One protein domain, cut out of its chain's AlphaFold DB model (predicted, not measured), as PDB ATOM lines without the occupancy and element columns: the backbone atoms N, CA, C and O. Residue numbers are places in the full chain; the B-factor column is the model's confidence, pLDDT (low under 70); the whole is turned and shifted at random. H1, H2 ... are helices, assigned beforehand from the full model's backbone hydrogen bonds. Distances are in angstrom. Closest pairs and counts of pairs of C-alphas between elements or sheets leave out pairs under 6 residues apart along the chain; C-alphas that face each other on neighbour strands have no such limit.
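This is residues 39 to 124 and 153 to 173 of the 173 residues of the protein "Type I restriction enzyme, modification chain" of Leptolyngbya sp. NIES-3755 (UniProt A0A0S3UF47). Four helices stand round one long axis as a loosely closed, four-cornered bundle, H1, H2, H3 and H4 in turn, each running opposite to the one before. The end of H3 kinks away at one end. The printed part has 107 residues, 83 of them in the four named helices, with no named strand; its class is all helix, and the whole is compact, with a radius of gyration of the C-alphas of 14.5 A and spans of 42 by 25 by 21 A.

H1, residues 39 to 61, 31.3 A, begins at C-alpha 39 (175.299, 214.908, 159.443). H2 is residues 69 to 84, 22.4 A. H3, residues 92 to 121, 34.6 A, has a kink of 86 degrees near residue 115. H4, residues 157 to 170, 19.9 A, ends at C-alpha 170 (186.634, 217.645, 158.257).

Hairpin H1 and H2 touch through H1 residues 48 to 56 alone, closest C-alphas Trp 52 and Leu 80, 6.9 A. Hairpin H2 and H3 touch, closest C-alphas Phe 84 and Gln 92, 5.1 A. H3 and H4 are close but not clearly touching, closest C-alphas Tyr 102 and Val 162, 7.5 A. H1 and H4 are near each other; H1 and H3 are apart. Every O i to N i+4 pair is within hydrogen-bond range in H2, but 17 of 19 in H1, 21 of 26 in H3, 7 of 10 in H4.

Residues 125 to 152 are not printed; C-alphas 124 and 153 are 12.5 A apart. pLDDT is under 70 at residues 114, 117 to 124 and 153 to 173.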
ATOM      1  N   VAL A  39     175.403 216.192 160.151       84.25
ATOM      2  CA  VAL A  39     175.299 214.908 159.443       84.25
ATOM      3  C   VAL A  39     174.699 215.107 158.050       84.25
ATOM      4  O   VAL A  39     175.290 214.682 157.067       84.25
ATOM      5  N   GLU A  40     173.592 215.842 157.933       87.00
ATOM      6  CA  GLU A  40     172.959 216.133 156.640       87.00
ATOM      7  C   GLU A  40     173.874 216.947 155.711       87.00
ATOM      8  O   GLU A  40     173.880 216.764 154.492       87.00
ATOM      9  N   PHE A  41     174.661 217.867 156.263       83.62
ATOM     10  CA  PHE A  41     175.677 218.584 155.499       83.62
ATOM     11  C   PHE A  41     176.809 217.663 155.023       83.62
ATOM     12  O   PHE A  41     177.202 217.740 153.856       83.62
ATOM     13  N   ALA A  42     177.306 216.781 155.893       82.06
ATOM     14  CA  ALA A  42     178.350 215.822 155.558       82.06
ATOM     15  C   ALA A  42     177.875 214.845 154.471       82.06
ATOM     16  O   ALA A  42     178.592 214.622 153.498       82.06
ATOM     17  N   ASP A  43     176.643 214.345 154.581       84.00
ATOM     18  CA  ASP A  43     176.032 213.446 153.602       84.00
ATOM     19  C   ASP A  43     175.882 214.120 152.233       84.00
ATOM     20  O   ASP A  43     176.260 213.539 151.215       84.00
ATOM     21  N   ARG A  44     175.395 215.369 152.186       85.25
ATOM     22  CA  ARG A  44     175.293 216.137 150.929       85.25
ATOM     23  C   ARG A  44     176.658 216.379 150.290       85.25
ATOM     24  O   ARG A  44     176.816 216.182 149.087       85.25
ATOM     25  N   SER A  45     177.646 216.759 151.094       84.50
ATOM     26  CA  SER A  45     179.023 216.974 150.635       84.50
ATOM     27  C   SER A  45     179.642 215.688 150.080       84.50
ATOM     28  O   SER A  45     180.294 215.696 149.034       84.50
ATOM     29  N   LEU A  46     179.399 214.559 150.750       82.56
ATOM     30  CA  LEU A  46     179.878 213.248 150.323       82.56
ATOM     31  C   LEU A  46     179.175 212.765 149.052       82.56
ATOM     32  O   LEU A  46     179.825 212.156 148.201       82.56
ATOM     33  N   ALA A  47     177.876 213.031 148.909       84.81
ATOM     34  CA  ALA A  47     177.128 212.725 147.695       84.81
ATOM     35  C   ALA A  47     177.718 213.477 146.495       84.81
ATOM     36  O   ALA A  47     178.071 212.842 145.506       84.81
ATOM     37  N   LEU A  48     177.953 214.787 146.634       86.44
ATOM     38  CA  LEU A  48     178.553 215.611 145.582       86.44
ATOM     39  C   LEU A  48     179.928 215.083 145.148       86.44
ATOM     40  O   LEU A  48     180.185 214.893 143.960       86.44
ATOM     41  N   TYR A  49     180.794 214.763 146.114       84.00
ATOM     42  CA  TYR A  49     182.089 214.145 145.829       84.00
ATOM     43  C   TYR A  49     181.954 212.776 145.145       84.00
ATOM     44  O   TYR A  49     182.713 212.444 144.233       84.00
ATOM     45  N   THR A  50     181.004 211.955 145.593       81.94
ATOM     46  CA  THR A  50     180.779 210.619 145.032       81.94
ATOM     47  C   THR A  50     180.315 210.710 143.584       81.94
ATOM     48  O   THR A  50     180.803 209.953 142.747       81.94
ATOM     49  N   ASP A  51     179.440 211.659 143.274       87.88
ATOM     50  CA  ASP A  51     178.950 211.898 141.922       87.88
ATOM     51  C   ASP A  51     180.065 212.413 141.003       87.88
ATOM     52  O   ASP A  51     180.256 211.855 139.920       87.88
ATOM     53  N   TRP A  52     180.882 213.369 141.465       91.69
ATOM     54  CA  TRP A  52     182.083 213.820 140.747       91.69
ATOM     55  C   TRP A  52     183.039 212.652 140.459       91.69
ATOM     56  O   TRP A  52     183.514 212.461 139.339       91.69
ATOM     57  N   ARG A  53     183.283 211.789 141.449       84.06
ATOM     58  CA  ARG A  53     184.150 210.619 141.267       84.06
ATOM     59  C   ARG A  53     183.563 209.645 140.244       84.06
ATOM     60  O   ARG A  53     184.300 209.116 139.414       84.06
ATOM     61  N   ASN A  54     182.260 209.385 140.311       83.38
ATOM     62  CA  ASN A  54     181.579 208.498 139.371       83.38
ATOM     63  C   ASN A  54     181.637 209.059 137.945       83.38
ATOM     64  O   ASN A  54     181.853 208.297 137.003       83.38
ATOM     65  N   HIS A  55     181.525 210.382 137.791       88.69
ATOM     66  CA  HIS A  55     181.699 211.068 136.512       88.69
ATOM     67  C   HIS A  55     183.080 210.786 135.894       88.69
ATOM     68  O   HIS A  55     183.177 210.452 134.712       88.69
ATOM     69  N   HIS A  56     184.140 210.803 136.707       83.62
ATOM     70  CA  HIS A  56     185.516 210.541 136.262       83.62
ATOM     71  C   HIS A  56     185.939 209.067 136.284       83.62
ATOM     72  O   HIS A  56     187.059 208.739 135.884       83.62
ATOM     73  N   GLU A  57     185.070 208.144 136.704       79.38
ATOM     74  CA  GLU A  57     185.439 206.737 136.889       79.38
ATOM     75  C   GLU A  57     185.964 206.112 135.586       79.38
ATOM     76  O   GLU A  57     187.008 205.459 135.579       79.38
ATOM     77  N   HIS A  58     185.275 206.343 134.466       76.75
ATOM     78  CA  HIS A  58     185.702 205.824 133.167       76.75
ATOM     79  C   HIS A  58     187.073 206.382 132.752       76.75
ATOM     80  O   HIS A  58     187.928 205.627 132.293       76.75
ATOM     81  N   ARG A  59     187.301 207.685 132.957       79.31
ATOM     82  CA  ARG A  59     188.553 208.376 132.615       79.31
ATOM     83  C   ARG A  59     189.745 207.835 133.404       79.31
ATOM     84  O   ARG A  59     190.820 207.651 132.837       79.31
ATOM     85  N   LEU A  60     189.546 207.553 134.691       78.31
ATOM     86  CA  LEU A  60     190.562 206.962 135.564       78.31
ATOM     87  C   LEU A  60     190.855 205.501 135.192       78.31
ATOM     88  O   LEU A  60     192.006 205.072 135.208       78.31
ATOM     89  N   LYS A  61     189.828 204.736 134.809       74.19
ATOM     90  CA  LYS A  61     189.988 203.350 134.334       74.19
ATOM     91  C   LYS A  61     190.705 203.267 132.986       74.19
ATOM     92  O   LYS A  61     191.343 202.257 132.705       74.19
ATOM     93  N   SER A  62     190.597 204.306 132.160       76.19
ATOM     94  CA  SER A  62     191.191 204.359 130.823       76.19
ATOM     95  C   SER A  62     192.601 204.955 130.786       76.19
ATOM     96  O   SER A  62     193.099 205.221 129.694       76.19
ATOM     97  N   ILE A  63     193.238 205.206 131.938       75.25
ATOM     98  CA  ILE A  63     194.649 205.619 131.992       75.25
ATOM     99  C   ILE A  63     195.490 204.531 131.323       75.25
ATOM    100  O   ILE A  63     195.340 203.353 131.643       75.25
ATOM    101  N   GLY A  64     196.370 204.929 130.410       74.00
ATOM    102  CA  GLY A  64     197.234 204.009 129.680       74.00
ATOM    103  C   GLY A  64     198.509 204.678 129.187       74.00
ATOM    104  O   GLY A  64     198.803 205.826 129.525       74.00
ATOM    105  N   ILE A  65     199.273 203.949 128.374       80.12
ATOM    106  CA  ILE A  65     200.586 204.401 127.901       80.12
ATOM    107  C   ILE A  65     200.482 205.745 127.170       80.12
ATOM    108  O   ILE A  65     199.654 205.925 126.277       80.12
ATOM    109  N   GLY A  66     201.369 206.678 127.520       83.88
ATOM    110  CA  GLY A  66     201.426 208.016 126.925       83.88
ATOM    111  C   GLY A  66     200.492 209.039 127.576       83.88
ATOM    112  O   GLY A  66     200.512 210.209 127.180       83.88
ATOM    113  N   GLU A  67     199.721 208.631 128.588       82.38
ATOM    114  CA  GLU A  67     198.946 209.546 129.421       82.38
ATOM    115  C   GLU A  67     199.862 210.578 130.090       82.38
ATOM    116  O   GLU A  67     201.008 210.297 130.452       82.38
ATOM    117  N   LYS A  68     199.366 211.805 130.266       88.81
ATOM    118  CA  LYS A  68     200.118 212.874 130.929       88.81
ATOM    119  C   LYS A  68     199.534 213.087 132.322       88.81
ATOM    120  O   LYS A  68     198.508 213.757 132.429       88.81
ATOM    121  N   PRO A  69     200.205 212.635 133.403       85.50
ATOM    122  CA  PRO A  69     199.675 212.768 134.762       85.50
ATOM    123  C   PRO A  69     199.309 214.213 135.126       85.50
ATOM    124  O   PRO A  69     198.292 214.451 135.763       85.50
ATOM    125  N   ARG A  70     200.098 215.193 134.659       90.00
ATOM    126  CA  ARG A  70     199.822 216.627 134.860       90.00
ATOM    127  C   ARG A  70     198.540 217.107 134.180       90.00
ATOM    128  O   ARG A  70     197.879 217.985 134.714       90.00
ATOM    129  N   THR A  71     198.222 216.568 133.007       91.88
ATOM    130  CA  THR A  71     196.987 216.903 132.291       91.88
ATOM    131  C   THR A  71     195.796 216.271 132.996       91.88
ATOM    132  O   THR A  71     194.823 216.966 133.253       91.88
ATOM    133  N   LEU A  72     195.918 215.005 133.409       87.56
ATOM    134  CA  LEU A  72     194.867 214.308 134.147       87.56
ATOM    135  C   LEU A  72     194.499 215.026 135.454       87.56
ATOM    136  O   LEU A  72     193.327 215.294 135.683       87.56
ATOM    137  N   ILE A  73     195.474 215.363 136.307       90.31
ATOM    138  CA  ILE A  73     195.162 216.043 137.576       90.31
ATOM    139  C   ILE A  73     194.579 217.438 137.359       90.31
ATOM    140  O   ILE A  73     193.717 217.838 138.127       90.31
ATOM    141  N   TYR A  74     195.013 218.151 136.316       94.25
ATOM    142  CA  TYR A  74     194.446 219.450 135.966       94.25
ATOM    143  C   TYR A  74     192.973 219.331 135.555       94.25
ATOM    144  O   TYR A  74     192.140 220.067 136.063       94.25
ATOM    145  N   GLU A  75     192.628 218.364 134.698       93.25
ATOM    146  CA  GLU A  75     191.233 218.095 134.312       93.25
ATOM    147  C   GLU A  75     190.364 217.756 135.532       93.25
ATOM    148  O   GLU A  75     189.285 218.318 135.709       93.25
ATOM    149  N   LEU A  76     190.853 216.859 136.394       89.69
ATOM    150  CA  LEU A  76     190.145 216.437 137.601       89.69
ATOM    151  C   LEU A  76     189.941 217.596 138.581       89.69
ATOM    152  O   LEU A  76     188.863 217.731 139.154       89.69
ATOM    153  N   SER A  77     190.970 218.415 138.798       91.75
ATOM    154  CA  SER A  77     190.936 219.470 139.807       91.75
ATOM    155  C   SER A  77     190.104 220.678 139.379       91.75
ATOM    156  O   SER A  77     189.382 221.225 140.212       91.75
ATOM    157  N   GLU A  78     190.134 221.053 138.098       94.31
ATOM    158  CA  GLU A  78     189.279 222.113 137.556       94.31
ATOM    159  C   GLU A  78     187.802 221.705 137.580       94.31
ATOM    160  O   GLU A  78     186.948 222.496 137.978       94.31
ATOM    161  N   ASP A  79     187.491 220.457 137.215       93.75
ATOM    162  CA  ASP A  79     186.117 219.959 137.297       93.75
ATOM    163  C   ASP A  79     185.653 219.874 138.759       93.75
ATOM    164  O   ASP A  79     184.557 220.315 139.085       93.75
ATOM    165  N   LEU A  80     186.510 219.423 139.683       90.94
ATOM    166  CA  LEU A  80     186.182 219.408 141.114       90.94
ATOM    167  C   LEU A  80     185.821 220.806 141.636       90.94
ATOM    168  O   LEU A  80     184.839 220.951 142.365       90.94
ATOM    169  N   LEU A  81     186.587 221.834 141.254       92.38
ATOM    170  CA  LEU A  81     186.278 223.220 141.606       92.38
ATOM    171  C   LEU A  81     184.895 223.625 141.090       92.38
ATOM    172  O   LEU A  81     184.113 224.188 141.847       92.38
ATOM    173  N   ALA A  82     184.560 223.285 139.843       93.00
ATOM    174  CA  ALA A  82     183.254 223.600 139.269       93.00
ATOM    175  C   ALA A  82     182.096 222.923 140.020       93.00
ATOM    176  O   ALA A  82     181.079 223.564 140.278       93.00
ATOM    177  N   TRP A  83     182.255 221.658 140.425       90.56
ATOM    178  CA  TRP A  83     181.238 220.939 141.200       90.56
ATOM    179  C   TRP A  83     181.025 221.549 142.589       90.56
ATOM    180  O   TRP A  83     179.891 221.634 143.057       90.56
ATOM    181  N   PHE A  84     182.100 221.993 143.245       87.81
ATOM    182  CA  PHE A  84     182.040 222.581 144.585       87.81
ATOM    183  C   PHE A  84     181.808 224.100 144.596       87.81
ATOM    184  O   PHE A  84     181.595 224.657 145.670       87.81
ATOM    185  N   ALA A  85     181.776 224.770 143.442       88.56
ATOM    186  CA  ALA A  85     181.535 226.212 143.349       88.56
ATOM    187  C   ALA A  85     180.163 226.635 143.905       88.56
ATOM    188  O   ALA A  85     180.013 227.747 144.410       88.56
ATOM    189  N   GLU A  86     179.169 225.745 143.827       81.50
ATOM    190  CA  GLU A  86     177.810 225.960 144.342       81.50
ATOM    191  C   GLU A  86     177.552 225.241 145.678       81.50
ATOM    192  O   GLU A  86     176.442 225.293 146.209       81.50
ATOM    193  N   ALA A  87     178.556 224.557 146.239       79.81
ATOM    194  CA  ALA A  87     178.394 223.838 147.495       79.81
ATOM    195  C   ALA A  87     178.251 224.820 148.667       79.81
ATOM    196  O   ALA A  87     179.135 225.624 148.961       79.81
ATOM    197  N   ASP A  88     177.138 224.724 149.392       73.44
ATOM    198  CA  ASP A  88     176.938 225.499 150.612       73.44
ATOM    199  C   ASP A  88     177.969 225.102 151.682       73.44
ATOM    200  O   ASP A  88     178.136 223.920 151.970       73.44
ATOM    201  N   LEU A  89     178.574 226.095 152.347       77.06
ATOM    202  CA  LEU A  89     179.469 225.969 153.520       77.06
ATOM    203  C   LEU A  89     180.870 225.390 153.283       77.06
ATOM    204  O   LEU A  89     181.704 225.534 154.177       77.06
ATOM    205  N   LEU A  90     181.144 224.774 152.134       79.81
ATOM    206  CA  LEU A  90     182.484 224.306 151.782       79.81
ATOM    207  C   LEU A  90     183.209 225.332 150.920       79.81
ATOM    208  O   LEU A  90     182.651 225.854 149.961       79.81
ATOM    209  N   ASP A  91     184.477 225.584 151.236       83.38
ATOM    210  CA  ASP A  91     185.357 226.307 150.328       83.38
ATOM    211  C   ASP A  91     185.887 225.332 149.266       83.38
ATOM    212  O   ASP A  91     186.595 224.367 149.572       83.38
ATOM    213  N   GLN A  92     185.557 225.592 148.001       84.62
ATOM    214  CA  GLN A  92     186.053 224.829 146.854       84.62
ATOM    215  C   GLN A  92     187.589 224.701 146.844       84.62
ATOM    216  O   GLN A  92     188.122 223.674 146.422       84.62
ATOM    217  N   TYR A  93     188.319 225.705 147.347       87.94
ATOM    218  CA  TYR A  93     189.778 225.689 147.391       87.94
ATOM    219  C   TYR A  93     190.324 224.767 148.479       87.94
ATOM    220  O   TYR A  93     191.401 224.201 148.295       87.94
ATOM    221  N   ASP A  94     189.599 224.568 149.580       85.12
ATOM    222  CA  ASP A  94     189.994 223.590 150.595       85.12
ATOM    223  C   ASP A  94     189.858 222.166 150.046       85.12
ATOM    224  O   ASP A  94     190.775 221.353 150.187       85.12
ATOM    225  N   ILE A  95     188.780 221.894 149.306       84.94
ATOM    226  CA  ILE A  95     188.575 220.605 148.631       84.94
ATOM    227  C   ILE A  95     189.614 220.387 147.520       84.94
ATOM    228  O   ILE A  95     190.213 219.314 147.427       84.94
ATOM    229  N   TYR A  96     189.905 221.419 146.724       87.06
ATOM    230  CA  TYR A  96     190.983 221.391 145.733       87.06
ATOM    231  C   TYR A  96     192.337 221.073 146.373       87.06
ATOM    232  O   TYR A  96     193.064 220.200 145.900       87.06
ATOM    233  N   ARG A  97     192.688 221.750 147.473       85.56
ATOM    234  CA  ARG A  97     193.954 221.513 148.181       85.56
ATOM    235  C   ARG A  97     194.041 220.085 148.696       85.56
ATOM    236  O   ARG A  97     195.102 219.476 148.578       85.56
ATOM    237  N   LEU A  98     192.942 219.540 149.209       85.38
ATOM    238  CA  LEU A  98     192.887 218.154 149.649       85.38
ATOM    239  C   LEU A  98     193.138 217.174 148.497       85.38
ATOM    240  O   LEU A  98     193.948 216.257 148.648       85.38
ATOM    241  N   LEU A  99     192.518 217.397 147.332       85.06
ATOM    242  CA  LEU A  99     192.795 216.603 146.133       85.06
ATOM    243  C   LEU A  99     194.274 216.701 145.740       85.06
ATOM    244  O   LEU A  99     194.906 215.678 145.493       85.06
ATOM    245  N   MET A 100     194.841 217.908 145.701       84.88
ATOM    246  CA  MET A 100     196.235 218.114 145.300       84.88
ATOM    247  C   MET A 100     197.228 217.464 146.267       84.88
ATOM    248  O   MET A 100     198.214 216.872 145.823       84.88
ATOM    249  N   ASN A 101     196.956 217.521 147.573       84.25
ATOM    250  CA  ASN A 101     197.752 216.831 148.585       84.25
ATOM    251  C   ASN A 101     197.681 215.315 148.383       84.25
ATOM    252  O   ASN A 101     198.713 214.652 148.313       84.25
ATOM    253  N   TYR A 102     196.474 214.765 148.220       80.69
ATOM    254  CA  TYR A 102     196.295 213.334 147.982       80.69
ATOM    255  C   TYR A 102     196.957 212.868 146.680       80.69
ATOM    256  O   TYR A 102     197.596 211.814 146.636       80.69
ATOM    257  N   TRP A 103     196.850 213.673 145.623       83.50
ATOM    258  CA  TRP A 103     197.514 213.410 144.358       83.50
ATOM    259  C   TRP A 103     199.024 213.294 144.545       83.50
ATOM    260  O   TRP A 103     199.607 212.283 144.161       83.50
ATOM    261  N   ALA A 104     199.645 214.297 145.168       82.88
ATOM    262  CA  ALA A 104     201.089 214.340 145.361       82.88
ATOM    263  C   ALA A 104     201.601 213.223 146.284       82.88
ATOM    264  O   ALA A 104     202.674 212.680 146.042       82.88
ATOM    265  N   GLU A 105     200.849 212.884 147.332       81.25
ATOM    266  CA  GLU A 105     201.263 211.898 148.334       81.25
ATOM    267  C   GLU A 105     200.988 210.448 147.926       81.25
ATOM    268  O   GLU A 105     201.633 209.543 148.450       81.25
ATOM    269  N   THR A 106     199.977 210.195 147.089       77.38
ATOM    270  CA  THR A 106     199.474 208.831 146.858       77.38
ATOM    271  C   THR A 106     199.263 208.492 145.386       77.38
ATOM    272  O   THR A 106     199.719 207.442 144.955       77.38
ATOM    273  N   MET A 107     198.581 209.331 144.596       76.62
ATOM    274  CA  MET A 107     198.185 208.932 143.231       76.62
ATOM    275  C   MET A 107     199.248 209.171 142.157       76.62
ATOM    276  O   MET A 107     199.274 208.451 141.162       76.62
ATOM    277  N   GLN A 108     200.083 210.203 142.304       79.44
ATOM    278  CA  GLN A 108     200.946 210.682 141.224       79.44
ATOM    279  C   GLN A 108     201.877 209.587 140.689       79.44
ATOM    280  O   GLN A 108     202.013 209.442 139.471       79.44
ATOM    281  N   ASP A 109     202.498 208.826 141.588       76.88
ATOM    282  CA  ASP A 109     203.452 207.776 141.234       76.88
ATOM    283  C   ASP A 109     202.759 206.618 140.504       76.88
ATOM    284  O   ASP A 109     203.246 206.166 139.468       76.88
ATOM    285  N   ASP A 110     201.578 206.204 140.969       74.88
ATOM    286  CA  ASP A 110     200.789 205.145 140.335       74.88
ATOM    287  C   ASP A 110     200.366 205.534 138.910       74.88
ATOM    288  O   ASP A 110     200.516 204.750 137.973       74.88
ATOM    289  N   VAL A 111     199.891 206.769 138.709       75.25
ATOM    290  CA  VAL A 111     199.526 207.260 137.369       75.25
ATOM    291  C   VAL A 111     200.758 207.349 136.466       75.25
ATOM    292  O   VAL A 111     200.662 207.066 135.272       75.25
ATOM    293  N   HIS A 112     201.923 207.703 137.011       76.88
ATOM    294  CA  HIS A 112     203.166 207.726 136.243       76.88
ATOM    295  C   HIS A 112     203.576 206.327 135.768       76.88
ATOM    296  O   HIS A 112     203.949 206.170 134.607       76.88
ATOM    297  N   VAL A 113     203.448 205.314 136.629       73.75
ATOM    298  CA  VAL A 113     203.703 203.909 136.276       73.75
ATOM    299  C   VAL A 113     202.730 203.435 135.198       73.75
ATOM    300  O   VAL A 113     203.160 202.871 134.195       73.75
ATOM    301  N   LEU A 114     201.431 203.715 135.344       69.44
ATOM    302  CA  LEU A 114     200.425 203.342 134.340       69.44
ATOM    303  C   LEU A 114     200.668 204.025 132.984       69.44
ATOM    304  O   LEU A 114     200.478 203.406 131.938       69.44
ATOM    305  N   ALA A 115     201.131 205.275 132.994       77.50
ATOM    306  CA  ALA A 115     201.466 206.020 131.783       77.50
ATOM    307  C   ALA A 115     202.708 205.485 131.045       77.50
ATOM    308  O   ALA A 115     202.887 205.784 129.861       77.50
ATOM    309  N   GLN A 116     203.571 204.725 131.725       75.75
ATOM    310  CA  GLN A 116     204.789 204.141 131.154       75.75
ATOM    311  C   GLN A 116     204.597 202.677 130.751       75.75
ATOM    312  O   GLN A 116     204.907 202.310 129.620       75.75
ATOM    313  N   ASP A 117     204.049 201.871 131.658       67.62
ATOM    314  CA  ASP A 117     204.106 200.406 131.597       67.62
ATOM    315  C   ASP A 117     202.712 199.740 131.503       67.62
ATOM    316  O   ASP A 117     202.589 198.508 131.582       67.62
ATOM    317  N   ASP A 118     201.661 200.553 131.318       63.75
ATOM    318  CA  ASP A 118     200.247 200.150 131.281       63.75
ATOM    319  C   ASP A 118     199.793 199.426 132.571       63.75
ATOM    320  O   ASP A 118     200.549 199.182 133.516       63.75
ATOM    321  N   TRP A 119     198.532 199.003 132.622       66.25
ATOM    322  CA  TRP A 119     197.984 198.206 133.727       66.25
ATOM    323  C   TRP A 119     198.707 196.866 133.949       66.25
ATOM    324  O   TRP A 119     198.533 196.222 134.989       66.25
ATOM    325  N   THR A 120     199.520 196.415 132.993       60.19
ATOM    326  CA  THR A 120     200.362 195.222 133.131       60.19
ATOM    327  C   THR A 120     201.471 195.375 134.169       60.19
ATOM    328  O   THR A 120     201.819 194.376 134.801       60.19
ATOM    329  N   ALA A 121     201.963 196.591 134.421       54.09
ATOM    330  CA  ALA A 121     202.997 196.860 135.424       54.09
ATOM    331  C   ALA A 121     202.529 196.531 136.850       54.09
ATOM    332  O   ALA A 121     203.247 195.905 137.630       54.09
ATOM    333  N   GLY A 122     201.270 196.861 137.163       52.56
ATOM    334  CA  GLY A 122     200.653 196.606 138.469       52.56
ATOM    335  C   GLY A 122     200.417 195.123 138.785       52.56
ATOM    336  O   GLY A 122     200.072 194.784 139.914       52.56
ATOM    337  N   LYS A 123     200.605 194.221 137.808       51.12
ATOM    338  CA  LYS A 123     200.501 192.764 138.012       51.12
ATOM    339  C   LYS A 123     201.796 192.141 138.538       51.12
ATOM    340  O   LYS A 123     201.775 190.990 138.975       51.12
ATOM    341  N   VAL A 124     202.915 192.865 138.499       48.09
ATOM    342  CA  VAL A 124     204.215 192.359 138.945       48.09
ATOM    343  C   VAL A 124     204.429 192.746 140.406       48.09
ATOM    344  O   VAL A 124     204.730 193.890 140.730       48.09
ATOM    345  N   LEU A 153     193.185 193.832 145.595       36.94
ATOM    346  CA  LEU A 153     194.012 195.034 145.673       36.94
ATOM    347  C   LEU A 153     194.425 195.278 144.225       36.94
ATOM    348  O   LEU A 153     195.200 194.501 143.687       36.94
ATOM    349  N   THR A 154     193.712 196.117 143.476       38.06
ATOM    350  CA  THR A 154     194.120 197.524 143.317       38.06
ATOM    351  C   THR A 154     192.977 198.498 142.987       38.06
ATOM    352  O   THR A 154     193.234 199.673 142.785       38.06
ATOM    353  N   TYR A 155     191.704 198.084 143.019       35.06
ATOM    354  CA  TYR A 155     190.566 199.016 142.846       35.06
ATOM    355  C   TYR A 155     189.933 199.506 144.157       35.06
ATOM    356  O   TYR A 155     189.035 200.340 144.139       35.06
ATOM    357  N   PHE A 156     190.394 199.004 145.306       35.56
ATOM    358  CA  PHE A 156     189.754 199.252 146.605       35.56
ATOM    359  C   PHE A 156     190.532 200.192 147.542       35.56
ATOM    360  O   PHE A 156     190.043 200.481 148.627       35.56
ATOM    361  N   CYS A 157     191.707 200.703 147.146       37.91
ATOM    362  CA  CYS A 157     192.498 201.608 147.998       37.91
ATOM    363  C   CYS A 157     192.145 203.100 147.815       37.91
ATOM    364  O   CYS A 157     192.348 203.900 148.725       37.91
ATOM    365  N   LEU A 158     191.540 203.468 146.678       38.22
ATOM    366  CA  LEU A 158     191.077 204.837 146.396       38.22
ATOM    367  C   LEU A 158     189.812 205.218 147.186       38.22
ATOM    368  O   LEU A 158     189.588 206.392 147.471       38.22
ATOM    369  N   LEU A 159     188.995 204.232 147.577       36.59
ATOM    370  CA  LEU A 159     187.746 204.471 148.302       36.59
ATOM    371  C   LEU A 159     187.986 204.770 149.784       36.59
ATOM    372  O   LEU A 159     187.313 205.618 150.355       36.59
ATOM    373  N   THR A 160     188.932 204.075 150.414       37.69
ATOM    374  CA  THR A 160     189.120 204.162 151.863       37.69
ATOM    375  C   THR A 160     189.979 205.353 152.243       37.69
ATOM    376  O   THR A 160     189.633 206.031 153.195       37.69
ATOM    377  N   ILE A 161     191.054 205.660 151.509       37.53
ATOM    378  CA  ILE A 161     192.007 206.699 151.933       37.53
ATOM    379  C   ILE A 161     191.446 208.105 151.704       37.53
ATOM    380  O   ILE A 161     191.546 208.931 152.604       37.53
ATOM    381  N   VAL A 162     190.787 208.371 150.570       38.78
ATOM    382  CA  VAL A 162     190.206 209.700 150.316       38.78
ATOM    383  C   VAL A 162     188.983 209.947 151.195       38.78
ATOM    384  O   VAL A 162     188.882 211.026 151.759       38.78
ATOM    385  N   CYS A 163     188.112 208.951 151.428       37.81
ATOM    386  CA  CYS A 163     187.025 209.094 152.406       37.81
ATOM    387  C   CYS A 163     187.538 209.198 153.850       37.81
ATOM    388  O   CYS A 163     187.030 210.035 154.581       37.81
ATOM    389  N   LEU A 164     188.535 208.406 154.276       35.06
ATOM    390  CA  LEU A 164     189.101 208.505 155.634       35.06
ATOM    391  C   LEU A 164     189.842 209.821 155.854       35.06
ATOM    392  O   LEU A 164     189.840 210.308 156.978       35.06
ATOM    393  N   LYS A 165     190.474 210.392 154.823       40.81
ATOM    394  CA  LYS A 165     191.213 211.655 154.929       40.81
ATOM    395  C   LYS A 165     190.294 212.873 154.781       40.81
ATOM    396  O   LYS A 165     190.438 213.790 155.570       40.81
ATOM    397  N   LEU A 166     189.271 212.827 153.918       37.00
ATOM    398  CA  LEU A 166     188.159 213.797 153.919       37.00
ATOM    399  C   LEU A 166     187.424 213.803 155.266       37.00
ATOM    400  O   LEU A 166     187.218 214.869 155.828       37.00
ATOM    401  N   LEU A 167     187.073 212.635 155.815       37.22
ATOM    402  CA  LEU A 167     186.398 212.540 157.117       37.22
ATOM    403  C   LEU A 167     187.313 212.964 158.279       37.22
ATOM    404  O   LEU A 167     186.847 213.669 159.165       37.22
ATOM    405  N   ASN A 168     188.606 212.610 158.264       35.91
ATOM    406  CA  ASN A 168     189.552 213.049 159.301       35.91
ATOM    407  C   ASN A 168     189.920 214.537 159.213       35.91
ATOM    408  O   ASN A 168     190.192 215.140 160.244       35.91
ATOM    409  N   GLU A 169     189.977 215.138 158.022       38.06
ATOM    410  CA  GLU A 169     190.319 216.563 157.881       38.06
ATOM    411  C   GLU A 169     189.104 217.475 158.106       38.06
ATOM    412  O   GLU A 169     189.258 218.551 158.683       38.06
ATOM    413  N   ILE A 170     187.885 217.008 157.801       35.75
ATOM    414  CA  ILE A 170     186.634 217.645 158.257       35.75
ATOM    415  C   ILE A 170     186.478 217.531 159.790       35.75
ATOM    416  O   ILE A 170     185.801 218.341 160.411       35.75
ATOM    417  N   GLU A 171     187.157 216.581 160.436       31.97
ATOM    418  CA  GLU A 171     187.186 216.413 161.893       31.97
ATOM    419  C   GLU A 171     188.133 217.377 162.650       31.97
ATOM    420  O   GLU A 171     188.210 217.294 163.886       31.97
ATOM    421  N   ILE A 172     188.876 218.247 161.947       29.61
ATOM    422  CA  ILE A 172     189.885 219.157 162.534       29.61
ATOM    423  C   ILE A 172     189.476 220.649 162.459       29.61
ATOM    424  O   ILE A 172     190.146 221.485 163.067       29.61
ATOM    425  N   TYR A 173     188.349 220.989 161.827       31.59
ATOM    426  CA  TYR A 173     187.749 222.335 161.876       31.59
ATOM    427  C   TYR A 173     186.471 222.363 162.721       31.59
ATOM    428  O   TYR A 173     186.230 223.410 163.367       31.59
TER     429      TYR A 173